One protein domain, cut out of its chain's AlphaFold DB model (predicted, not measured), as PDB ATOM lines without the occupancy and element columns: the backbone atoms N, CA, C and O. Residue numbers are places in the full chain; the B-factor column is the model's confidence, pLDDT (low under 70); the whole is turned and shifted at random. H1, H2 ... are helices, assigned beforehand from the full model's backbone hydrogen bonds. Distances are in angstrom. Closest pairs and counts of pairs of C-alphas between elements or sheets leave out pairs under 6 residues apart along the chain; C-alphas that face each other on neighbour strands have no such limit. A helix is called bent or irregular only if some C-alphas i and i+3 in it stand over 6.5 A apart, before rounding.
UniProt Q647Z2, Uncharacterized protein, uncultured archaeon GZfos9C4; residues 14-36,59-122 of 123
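What this domain is: This is residues 14 to 36 and 59 to 122 of the 123 residues of an uncharacterized protein of uncultured archaeon GZfos9C4 (UniProt Q647Z2). Three long helices make a loose, open frame: the first half of H1 crosses the middle of H3, the start of the kinked H2 meets the second half of H1, and the long link 81 to 91 leads back to H3. Residues 113 to 122 at the far end of H3 stick out. You are reading 87 printed residues, with H1, H2 and H3 in that order, no named strand, and the class all helix. The whole is loose, with a radius of gyration of the C-alphas of 15.1 A, and elongated, spanning 49 by 32 by 20 A.

How they stand to each other: Start with H1, residues 14 to 36: its residues 15 to 24 touch residues 103 to 111 of H3, residues 92 to 120. Look at Lys 16 and Ser 107, their closest C-alphas, 5.2 A apart; the helices run opposite ways at a steep tilt of 45 degrees. Further on, residues 26 to 34 of H1 touch residues 59 to 63 of H2, residues 59 to 80, about perpendicular at 87 degrees. Their closest C-alphas are those of Gly 30 and Trp 59, 3.8 A apart. H2 and H3 are near each other, 8.2 A at the closest C-alphas. Every O i to N i+4 pair is within hydrogen-bond range in H3, against 17 of 19 in H1 and 16 of 18 in H2.

Where its parts are: Find C-alpha 14 at (110.218, 113.261, 72.210); from there H1 runs 34.6 A to residue 36. H2 begins at C-alpha 59, (102.434, 129.247, 91.436), and spans 29.3 A; it is irregular, with C-alphas 65 and 68 7.3 A apart, and has a kink of 53 degrees near residue 66. H3 runs 41.6 A to C-alpha 120 at (90.234, 102.931, 73.664).

The domain as a whole: The C-alphas of Asn 83 and Lys 122 are the two farthest apart, 49.9 A. Residues 37 to 58 are not printed, and C-alphas 36 and 59 are 10.3 A apart across this cut. The link from H2 to H3 is long, 11 residues. Look at residues 119 to 122 for pLDDT under 70.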
ATOM      1  N   LEU A  14     110.304 111.824  72.461       88.75
ATOM      2  CA  LEU A  14     110.218 113.261  72.210       88.75
ATOM      3  C   LEU A  14     108.967 113.870  72.862       88.75
ATOM      4  O   LEU A  14     109.027 114.955  73.433       88.75
ATOM      5  N   ARG A  15     107.852 113.127  72.889       89.88
ATOM      6  CA  ARG A  15     106.622 113.549  73.579       89.88
ATOM      7  C   ARG A  15     106.802 113.651  75.094       89.88
ATOM      8  O   ARG A  15     106.347 114.619  75.694       89.88
ATOM      9  N   LYS A  16     107.480 112.674  75.707       90.19
ATOM     10  CA  LYS A  16     107.768 112.665  77.152       90.19
ATOM     11  C   LYS A  16     108.710 113.814  77.512       90.19
ATOM     12  O   LYS A  16     108.481 114.484  78.513       90.19
ATOM     13  N   CYS A  17     109.708 114.083  76.667       90.12
ATOM     14  CA  CYS A  17     110.640 115.196  76.840       90.12
ATOM     15  C   CYS A  17     109.942 116.559  76.757       90.12
ATOM     16  O   CYS A  17     110.220 117.422  77.581       90.12
ATOM     17  N   ILE A  18     109.004 116.750  75.819       93.06
ATOM     18  CA  ILE A  18     108.226 117.996  75.723       93.06
ATOM     19  C   ILE A  18     107.385 118.204  76.985       93.06
ATOM     20  O   ILE A  18     107.455 119.268  77.592       93.06
ATOM     21  N   VAL A  19     106.622 117.191  77.414       93.06
ATOM     22  CA  VAL A  19     105.794 117.290  78.632       93.06
ATOM     23  C   VAL A  19     106.662 117.546  79.867       93.06
ATOM     24  O   VAL A  19     106.327 118.384  80.697       93.06
ATOM     25  N   PHE A  20     107.808 116.871  79.963       93.25
ATOM     26  CA  PHE A  20     108.783 117.109  81.019       93.25
ATOM     27  C   PHE A  20     109.284 118.559  81.019       93.25
ATOM     28  O   PHE A  20     109.261 119.210  82.057       93.25
ATOM     29  N   LEU A  21     109.669 119.096  79.860       94.44
ATOM     30  CA  LEU A  21     110.136 120.477  79.732       94.44
ATOM     31  C   LEU A  21     109.056 121.485  80.143       94.44
ATOM     32  O   LEU A  21     109.359 122.448  80.844       94.44
ATOM     33  N   VAL A  22     107.793 121.236  79.788       94.44
ATOM     34  CA  VAL A  22     106.657 122.049  80.253       94.44
ATOM     35  C   VAL A  22     106.573 122.053  81.783       94.44
ATOM     36  O   VAL A  22     106.408 123.118  82.376       94.44
ATOM     37  N   PHE A  23     106.747 120.905  82.443       94.19
ATOM     38  CA  PHE A  23     106.773 120.845  83.911       94.19
ATOM     39  C   PHE A  23     107.934 121.608  84.529       94.19
ATOM     40  O   PHE A  23     107.733 122.298  85.526       94.19
ATOM     41  N   ILE A  24     109.118 121.553  83.922       94.62
ATOM     42  CA  ILE A  24     110.267 122.340  84.379       94.62
ATOM     43  C   ILE A  24     109.989 123.840  84.263       94.62
ATOM     44  O   ILE A  24     110.266 124.578  85.206       94.62
ATOM     45  N   LEU A  25     109.389 124.297  83.159       93.81
ATOM     46  CA  LEU A  25     109.018 125.705  82.988       93.81
ATOM     47  C   LEU A  25     107.981 126.159  84.022       93.81
ATOM     48  O   LEU A  25     108.137 127.225  84.613       93.81
ATOM     49  N   ILE A  26     106.958 125.337  84.284       93.81
ATOM     50  CA  ILE A  26     105.960 125.606  85.331       93.81
ATOM     51  C   ILE A  26     106.631 125.670  86.705       93.81
ATOM     52  O   ILE A  26     106.350 126.583  87.476       93.81
ATOM     53  N   CYS A  27     107.535 124.736  87.005       92.88
ATOM     54  CA  CYS A  27     108.275 124.711  88.263       92.88
ATOM     55  C   CYS A  27     109.128 125.967  88.445       92.88
ATOM     56  O   CYS A  27     109.115 126.567  89.517       92.88
ATOM     57  N   PHE A  28     109.846 126.388  87.402       92.12
ATOM     58  CA  PHE A  28     110.643 127.608  87.433       92.12
ATOM     59  C   PHE A  28     109.758 128.837  87.655       92.12
ATOM     60  O   PHE A  28     110.019 129.629  88.556       92.12
ATOM     61  N   ALA A  29     108.663 128.961  86.899       92.25
ATOM     62  CA  ALA A  29     107.741 130.080  87.035       92.25
ATOM     63  C   ALA A  29     107.066 130.126  88.417       92.25
ATOM     64  O   ALA A  29     106.989 131.192  89.027       92.25
ATOM     65  N   GLY A  30     106.631 128.979  88.944       91.56
ATOM     66  CA  GLY A  30     106.075 128.867  90.291       91.56
ATOM     67  C   GLY A  30     107.095 129.216  91.378       91.56
ATOM     68  O   GLY A  30     106.776 129.948  92.317       91.56
ATOM     69  N   TYR A  31     108.351 128.789  91.226       89.81
ATOM     70  CA  TYR A  31     109.429 129.169  92.137       89.81
ATOM     71  C   TYR A  31     109.679 130.684  92.121       89.81
ATOM     72  O   TYR A  31     109.685 131.316  93.176       89.81
ATOM     73  N   THR A  32     109.782 131.299  90.939       90.25
ATOM     74  CA  THR A  32     109.928 132.756  90.789       90.25
ATOM     75  C   THR A  32     108.773 133.516  91.440       90.25
ATOM     76  O   THR A  32     108.997 134.507  92.132       90.25
ATOM     77  N   GLN A  33     107.537 133.044  91.273       91.75
ATOM     78  CA  GLN A  33     106.361 133.659  91.894       91.75
ATOM     79  C   GLN A  33     106.313 133.480  93.413       91.75
ATOM     80  O   GLN A  33     105.732 134.315  94.106       91.75
ATOM     81  N   SER A  34     106.986 132.458  93.948       89.94
ATOM     82  CA  SER A  34     107.090 132.253  95.396       89.94
ATOM     83  C   SER A  34     107.817 133.396  96.110       89.94
ATOM     84  O   SER A  34     107.608 133.598  97.305       89.94
ATOM     85  N   TRP A  35     108.608 134.196  95.380       89.25
ATOM     86  CA  TRP A  35     109.256 135.397  95.908       89.25
ATOM     87  C   TRP A  35     108.271 136.382  96.551       89.25
ATOM     88  O   TRP A  35     108.634 137.030  97.530       89.25
ATOM     89  N   VAL A  36     107.021 136.463  96.071       87.69
ATOM     90  CA  VAL A  36     105.993 137.340  96.672       87.69
ATOM     91  C   VAL A  36     105.743 137.010  98.137       87.69
ATOM     92  O   VAL A  36     105.457 137.920  98.906       87.69
ATOM     93  N   TRP A  59     102.221 129.673  90.059       92.75
ATOM     94  CA  TRP A  59     102.434 129.247  91.436       92.75
ATOM     95  C   TRP A  59     101.380 128.234  91.879       92.75
ATOM     96  O   TRP A  59     101.724 127.162  92.364       92.75
ATOM     97  N   ILE A  60     100.098 128.526  91.638       92.75
ATOM     98  CA  ILE A  60      98.994 127.627  91.999       92.75
ATOM     99  C   ILE A  60      99.091 126.327  91.194       92.75
ATOM    100  O   ILE A  60      98.960 125.241  91.754       92.75
ATOM    101  N   ILE A  61      99.367 126.423  89.889       93.88
ATOM    102  CA  ILE A  61      99.546 125.248  89.023       93.88
ATOM    103  C   ILE A  61     100.701 124.379  89.536       93.88
ATOM    104  O   ILE A  61     100.566 123.161  89.625       93.88
ATOM    105  N   TRP A  62     101.821 124.999  89.903       94.06
ATOM    106  CA  TRP A  62     102.976 124.309  90.460       94.06
ATOM    107  C   TRP A  62     102.653 123.631  91.798       94.06
ATOM    108  O   TRP A  62     102.989 122.463  91.974       94.06
ATOM    109  N   VAL A  63     101.921 124.297  92.698       91.25
ATOM    110  CA  VAL A  63     101.458 123.701  93.964       91.25
ATOM    111  C   VAL A  63     100.604 122.456  93.715       91.25
ATOM    112  O   VAL A  63     100.841 121.418  94.332       91.25
ATOM    113  N   PHE A  64      99.658 122.507  92.772       93.62
ATOM    114  CA  PHE A  64      98.863 121.330  92.409       93.62
ATOM    115  C   PHE A  64      99.706 120.216  91.786       93.62
ATOM    116  O   PHE A  64      99.452 119.040  92.049       93.62
ATOM    117  N   LEU A  65     100.725 120.566  91.001       92.69
ATOM    118  CA  LEU A  65     101.649 119.597  90.417       92.69
ATOM    119  C   LEU A  65     102.460 118.866  91.499       92.69
ATOM    120  O   LEU A  65     102.735 117.680  91.357       92.69
ATOM    121  N   LEU A  66     102.806 119.552  92.591       91.50
ATOM    122  CA  LEU A  66     103.518 118.973  93.733       91.50
ATOM    123  C   LEU A  66     102.609 118.263  94.739       91.50
ATOM    124  O   LEU A  66     103.117 117.548  95.604       91.50
ATOM    125  N   LEU A  67     101.288 118.418  94.637       92.12
ATOM    126  CA  LEU A  67     100.334 117.883  95.608       92.12
ATOM    127  C   LEU A  67     100.521 116.378  95.887       92.12
ATOM    128  O   LEU A  67     100.573 116.013  97.061       92.12
ATOM    129  N   PRO A  68     100.688 115.487  94.886       90.44
ATOM    130  CA  PRO A  68     100.896 114.063  95.159       90.44
ATOM    131  C   PRO A  68     102.174 113.798  95.960       90.44
ATOM    132  O   PRO A  68     102.198 112.933  96.835       90.44
ATOM    133  N   LEU A  69     103.229 114.568  95.684       88.56
ATOM    134  CA  LEU A  69     104.503 114.460  96.382       88.56
ATOM    135  C   LEU A  69     104.402 115.019  97.813       88.56
ATOM    136  O   LEU A  69     104.969 114.442  98.738       88.56
ATOM    137  N   ALA A  70     103.626 116.087  98.013       88.38
ATOM    138  CA  ALA A  70     103.354 116.667  99.329       88.38
ATOM    139  C   ALA A  70     102.537 115.716 100.217       88.38
ATOM    140  O   ALA A  70     102.821 115.576 101.404       88.38
ATOM    141  N   LEU A  71     101.548 115.021  99.646       91.38
ATOM    142  CA  LEU A  71     100.778 114.000 100.362       91.38
ATOM    143  C   LEU A  71     101.665 112.830 100.805       91.38
ATOM    144  O   LEU A  71     101.547 112.370 101.938       91.38
ATOM    145  N   LEU A  72     102.583 112.388  99.940       88.50
ATOM    146  CA  LEU A  72     103.560 111.351 100.275       88.50
ATOM    147  C   LEU A  72     104.490 111.798 101.415       88.50
ATOM    148  O   LEU A  72     104.701 111.046 102.363       88.50
ATOM    149  N   SER A  73     105.004 113.029 101.348       87.81
ATOM    150  CA  SER A  73     105.824 113.633 102.408       87.81
ATOM    151  C   SER A  73     105.069 113.678 103.743       87.81
ATOM    152  O   SER A  73     105.579 113.187 104.749       87.81
ATOM    153  N   ASN A  74     103.815 114.143 103.759       88.25
ATOM    154  CA  ASN A  74     102.997 114.160 104.976       88.25
ATOM    155  C   ASN A  74     102.756 112.758 105.553       88.25
ATOM    156  O   ASN A  74     102.758 112.593 106.772       88.25
ATOM    157  N   LEU A  75     102.580 111.742 104.704       89.81
ATOM    158  CA  LEU A  75     102.446 110.356 105.155       89.81
ATOM    159  C   LEU A  75     103.741 109.840 105.800       89.81
ATOM    160  O   LEU A  75     103.692 109.210 106.853       89.81
ATOM    161  N   ILE A  76     104.897 110.139 105.201       88.69
ATOM    162  CA  ILE A  76     106.210 109.789 105.762       88.69
ATOM    163  C   ILE A  76     106.395 110.448 107.132       88.69
ATOM    164  O   ILE A  76     106.789 109.778 108.087       88.69
ATOM    165  N   VAL A  77     106.033 111.729 107.250       90.38
ATOM    166  CA  VAL A  77     106.053 112.456 108.525       90.38
ATOM    167  C   VAL A  77     105.119 111.819 109.553       90.38
ATOM    168  O   VAL A  77     105.499 111.680 110.712       90.38
ATOM    169  N   ALA A  78     103.914 111.409 109.153       89.56
ATOM    170  CA  ALA A  78     102.950 110.800 110.065       89.56
ATOM    171  C   ALA A  78     103.442 109.463 110.646       89.56
ATOM    172  O   ALA A  78     103.117 109.137 111.785       89.56
ATOM    173  N   ILE A  79     104.226 108.699 109.879       90.31
ATOM    174  CA  ILE A  79     104.697 107.364 110.272       90.31
ATOM    175  C   ILE A  79     106.037 107.424 111.018       90.31
ATOM    176  O   ILE A  79     106.225 106.704 111.994       90.31
ATOM    177  N   GLY A  80     106.981 108.250 110.557       83.19
ATOM    178  CA  GLY A  80     108.359 108.270 111.066       83.19
ATOM    179  C   GLY A  80     108.791 109.581 111.728       83.19
ATOM    180  O   GLY A  80     109.936 109.697 112.163       83.19
ATOM    181  N   GLY A  81     107.902 110.573 111.805       85.31
ATOM    182  CA  GLY A  81     108.194 111.900 112.341       85.31
ATOM    183  C   GLY A  81     108.873 112.840 111.339       85.31
ATOM    184  O   GLY A  81     109.131 112.516 110.184       85.31
ATOM    185  N   TYR A  82     109.180 114.057 111.782       78.50
ATOM    186  CA  TYR A  82     109.683 115.113 110.894       78.50
ATOM    187  C   TYR A  82     111.105 114.882 110.364       78.50
ATOM    188  O   TYR A  82     111.438 115.377 109.292       78.50
ATOM    189  N   ASN A  83     111.930 114.121 111.086       79.50
ATOM    190  CA  ASN A  83     113.346 113.925 110.751       79.50
ATOM    191  C   ASN A  83     113.578 112.956 109.582       79.50
ATOM    192  O   ASN A  83     114.703 112.844 109.105       79.50
ATOM    193  N   VAL A  84     112.537 112.248 109.137       82.25
ATOM    194  CA  VAL A  84     112.633 111.271 108.041       82.25
ATOM    195  C   VAL A  84     112.123 111.809 106.702       82.25
ATOM    196  O   VAL A  84     112.296 111.151 105.676       82.25
ATOM    197  N   ASP A  85     111.505 112.995 106.677       80.56
ATOM    198  CA  ASP A  85     111.001 113.586 105.436       80.56
ATOM    199  C   ASP A  85     112.091 114.353 104.688       80.56
ATOM    200  O   ASP A  85     112.247 115.569 104.793       80.56
ATOM    201  N   PHE A  86     112.828 113.615 103.867       79.88
ATOM    202  CA  PHE A  86     113.804 114.191 102.951       79.88
ATOM    203  C   PHE A  86     113.171 114.725 101.659       79.88
ATOM    204  O   PHE A  86     113.854 115.380 100.875       79.88
ATOM    205  N   ILE A  87     111.883 114.462 101.419       79.62
ATOM    206  CA  ILE A  87     111.234 114.749 100.139       79.62
ATOM    207  C   ILE A  87     110.922 116.231 100.012       79.62
ATOM    208  O   ILE A  87     111.328 116.833  99.028       79.62
ATOM    209  N   MET A  88     110.216 116.809 100.990       82.31
ATOM    210  CA  MET A  88     109.824 118.228 100.975       82.31
ATOM    211  C   MET A  88     110.653 119.089 101.931       82.31
ATOM    212  O   MET A  88     110.795 120.289 101.707       82.31
ATOM    213  N   ARG A  89     111.194 118.494 103.001       80.25
ATOM    214  CA  ARG A  89     111.901 119.207 104.083       80.25
ATOM    215  C   ARG A  89     113.407 118.939 104.109       80.25
ATOM    216  O   ARG A  89     114.108 119.444 104.982       80.25
ATOM    217  N   GLY A  90     113.894 118.140 103.163       82.00
ATOM    218  CA  GLY A  90     115.309 117.846 103.014       82.00
ATOM    219  C   GLY A  90     116.120 119.029 102.468       82.00
ATOM    220  O   GLY A  90     115.595 120.115 102.212       82.00
ATOM    221  N   PRO A  91     117.426 118.817 102.247       85.88
ATOM    222  CA  PRO A  91     118.289 119.804 101.613       85.88
ATOM    223  C   PRO A  91     117.761 120.236 100.236       85.88
ATOM    224  O   PRO A  91     117.283 119.406  99.463       85.88
ATOM    225  N   PHE A  92     117.940 121.514  99.883       81.62
ATOM    226  CA  PHE A  92     117.447 122.085  98.619       81.62
ATOM    227  C   PHE A  92     117.882 121.297  97.369       81.62
ATOM    228  O   PHE A  92     117.092 121.082  96.452       81.62
ATOM    229  N   TRP A  93     119.128 120.815  97.337       85.94
ATOM    230  CA  TRP A  93     119.648 120.031  96.213       85.94
ATOM    231  C   TRP A  93     118.929 118.682  96.058       85.94
ATOM    232  O   TRP A  93     118.625 118.267  94.940       85.94
ATOM    233  N   LEU A  94     118.605 118.023  97.175       86.94
ATOM    234  CA  LEU A  94     117.898 116.747  97.180       86.94
ATOM    235  C   LEU A  94     116.447 116.934  96.726       86.94
ATOM    236  O   LEU A  94     115.969 116.177  95.881       86.94
ATOM    237  N   PHE A  95     115.783 117.987  97.214       86.56
ATOM    238  CA  PHE A  95     114.458 118.392  96.743       86.56
ATOM    239  C   PHE A  95     114.452 118.579  95.219       86.56
ATOM    240  O   PHE A  95     113.586 118.033  94.535       86.56
ATOM    241  N   GLY A  96     115.453 119.280  94.672       87.69
ATOM    242  CA  GLY A  96     115.611 119.467  93.229       87.69
ATOM    243  C   GLY A  96     115.729 118.148  92.459       87.69
ATOM    244  O   GLY A  96     115.015 117.944  91.477       87.69
ATOM    245  N   ILE A  97     116.565 117.215  92.927       90.00
ATOM    246  CA  ILE A  97     116.737 115.896  92.292       90.00
ATOM    247  C   ILE A  97     115.434 115.088  92.327       90.00
ATOM    248  O   ILE A  97     115.026 114.535  91.305       90.00
ATOM    249  N   ILE A  98     114.757 115.039  93.477       90.25
ATOM    250  CA  ILE A  98     113.497 114.298  93.623       90.25
ATOM    251  C   ILE A  98     112.422 114.889  92.705       90.25
ATOM    252  O   ILE A  98     111.713 114.133  92.044       90.25
ATOM    253  N   ASN A  99     112.340 116.217  92.598       90.50
ATOM    254  CA  ASN A  99     111.412 116.890  91.687       90.50
ATOM    255  C   ASN A  99     111.698 116.561  90.219       90.50
ATOM    256  O   ASN A  99     110.768 116.283  89.464       90.50
ATOM    257  N   LEU A 100     112.971 116.532  89.811       91.69
ATOM    258  CA  LEU A 100     113.356 116.146  88.449       91.69
ATOM    259  C   LEU A 100     112.926 114.712  88.128       91.69
ATOM    260  O   LEU A 100     112.304 114.466  87.092       91.69
ATOM    261  N   ILE A 101     113.210 113.772  89.032       92.00
ATOM    262  CA  ILE A 101     112.799 112.371  88.882       92.00
ATOM    263  C   ILE A 101     111.269 112.280  88.825       92.00
ATOM    264  O   ILE A 101     110.716 111.620  87.943       92.00
ATOM    265  N   TYR A 102     110.580 112.984  89.724       93.06
ATOM    266  CA  TYR A 102     109.125 113.011  89.801       93.06
ATOM    267  C   TYR A 102     108.488 113.527  88.506       93.06
ATOM    268  O   TYR A 102     107.630 112.851  87.939       93.06
ATOM    269  N   PHE A 103     108.933 114.671  87.982       94.19
ATOM    270  CA  PHE A 103     108.390 115.226  86.741       94.19
ATOM    271  C   PHE A 103     108.672 114.344  85.527       94.19
ATOM    272  O   PHE A 103     107.834 114.276  84.625       94.19
ATOM    273  N   TYR A 104     109.803 113.636  85.497       92.38
ATOM    274  CA  TYR A 104     110.076 112.673  84.432       92.38
ATOM    275  C   TYR A 104     109.133 111.467  84.500       92.38
ATOM    276  O   TYR A 104     108.564 111.050  83.492       92.38
ATOM    277  N   ILE A 105     108.900 110.922  85.694       92.19
ATOM    278  CA  ILE A 105     107.943 109.823  85.877       92.19
ATOM    279  C   ILE A 105     106.527 110.289  85.520       92.19
ATOM    280  O   ILE A 105     105.792 109.571  84.840       92.19
ATOM    281  N   LEU A 106     106.154 111.506  85.923       92.56
ATOM    282  CA  LEU A 106     104.854 112.092  85.623       92.56
ATOM    283  C   LEU A 106     104.661 112.304  84.114       92.56
ATOM    284  O   LEU A 106     103.591 111.997  83.589       92.56
ATOM    285  N   SER A 107     105.692 112.757  83.394       92.25
ATOM    286  CA  SER A 107     105.629 112.897  81.936       92.25
ATOM    287  C   SER A 107     105.472 111.540  81.243       92.25
ATOM    288  O   SER A 107     104.638 111.400  80.345       92.25
ATOM    289  N   CYS A 108     106.186 110.509  81.710       90.81
ATOM    290  CA  CYS A 108     106.005 109.133  81.243       90.81
ATOM    291  C   CYS A 108     104.567 108.648  81.476       90.81
ATOM    292  O   CYS A 108     103.947 108.085  80.567       90.81
ATOM    293  N   LEU A 109     104.017 108.904  82.667       90.94
ATOM    294  CA  LEU A 109     102.668 108.496  83.055       90.94
ATOM    295  C   LEU A 109     101.606 109.168  82.184       90.94
ATOM    296  O   LEU A 109     100.711 108.486  81.689       90.94
ATOM    297  N   ILE A 110     101.729 110.470  81.930       90.44
ATOM    298  CA  ILE A 110     100.792 111.208  81.075       90.44
ATOM    299  C   ILE A 110     100.783 110.650  79.660       90.44
ATOM    300  O   ILE A 110      99.711 110.383  79.124       90.44
ATOM    301  N   ILE A 111     101.953 110.413  79.062       90.25
ATOM    302  CA  ILE A 111     102.029 109.850  77.709       90.25
ATOM    303  C   ILE A 111     101.478 108.422  77.670       90.25
ATOM    304  O   ILE A 111     100.770 108.059  76.730       90.25
ATOM    305  N   PHE A 112     101.751 107.614  78.693       87.44
ATOM    306  CA  PHE A 112     101.207 106.263  78.792       87.44
ATOM    307  C   PHE A 112      99.677 106.262  78.883       87.44
ATOM    308  O   PHE A 112      99.008 105.550  78.130       87.44
ATOM    309  N   VAL A 113      99.113 107.097  79.760       87.75
ATOM    310  CA  VAL A 113      97.664 107.264  79.919       87.75
ATOM    311  C   VAL A 113      97.044 107.798  78.629       87.75
ATOM    312  O   VAL A 113      96.067 107.230  78.145       87.75
ATOM    313  N   TRP A 114      97.652 108.813  78.014       87.81
ATOM    314  CA  TRP A 114      97.214 109.382  76.740       87.81
ATOM    315  C   TRP A 114      97.157 108.333  75.627       87.81
ATOM    316  O   TRP A 114      96.147 108.205  74.932       87.81
ATOM    317  N   ASN A 115      98.215 107.530  75.482       85.50
ATOM    318  CA  ASN A 115      98.253 106.445  74.508       85.50
ATOM    319  C   ASN A 115      97.151 105.417  74.797       85.50
ATOM    320  O   ASN A 115      96.412 105.044  73.888       85.50
ATOM    321  N   LYS A 116      96.975 105.012  76.061       83.62
ATOM    322  CA  LYS A 116      95.932 104.058  76.463       83.62
ATOM    323  C   LYS A 116      94.520 104.568  76.153       83.62
ATOM    324  O   LYS A 116      93.706 103.805  75.635       83.62
ATOM    325  N   PHE A 117      94.229 105.844  76.417       83.88
ATOM    326  CA  PHE A 117      92.935 106.452  76.084       83.88
ATOM    327  C   PHE A 117      92.714 106.550  74.571       83.88
ATOM    328  O   PHE A 117      91.638 106.189  74.098       83.88
ATOM    329  N   LYS A 118      93.736 106.938  73.796       78.25
ATOM    330  CA  LYS A 118      93.662 107.007  72.326       78.25
ATOM    331  C   LYS A 118      93.392 105.647  71.672       78.25
ATOM    332  O   LYS A 118      92.732 105.583  70.640       78.25
ATOM    333  N   PHE A 119      93.900 104.560  72.250       62.94
ATOM    334  CA  PHE A 119      93.598 103.203  71.784       62.94
ATOM    335  C   PHE A 119      92.173 102.759  72.135       62.94
ATOM    336  O   PHE A 119      91.596 101.955  71.409       62.94
ATOM    337  N   ARG A 120      91.586 103.288  73.216       61.31
ATOM    338  CA  ARG A 120      90.234 102.931  73.664       61.31
ATOM    339  C   ARG A 120      89.129 103.616  72.855       61.31
ATOM    340  O   ARG A 120      88.055 103.050  72.753       61.31
ATOM    341  N   THR A 121      89.392 104.786  72.272       62.69
ATOM    342  CA  THR A 121      88.443 105.524  71.413       62.69
ATOM    343  C   THR A 121      88.467 105.106  69.940       62.69
ATOM    344  O   THR A 121      87.639 105.569  69.165       62.69
ATOM    345  N   LYS A 122      89.424 104.260  69.533       53.50
ATOM    346  CA  LYS A 122      89.521 103.699  68.172       53.50
ATOM    347  C   LYS A 122      88.909 102.295  68.026       53.50
ATOM    348  O   LYS A 122      88.991 101.728  66.940       53.50
TER     349      LYS A 122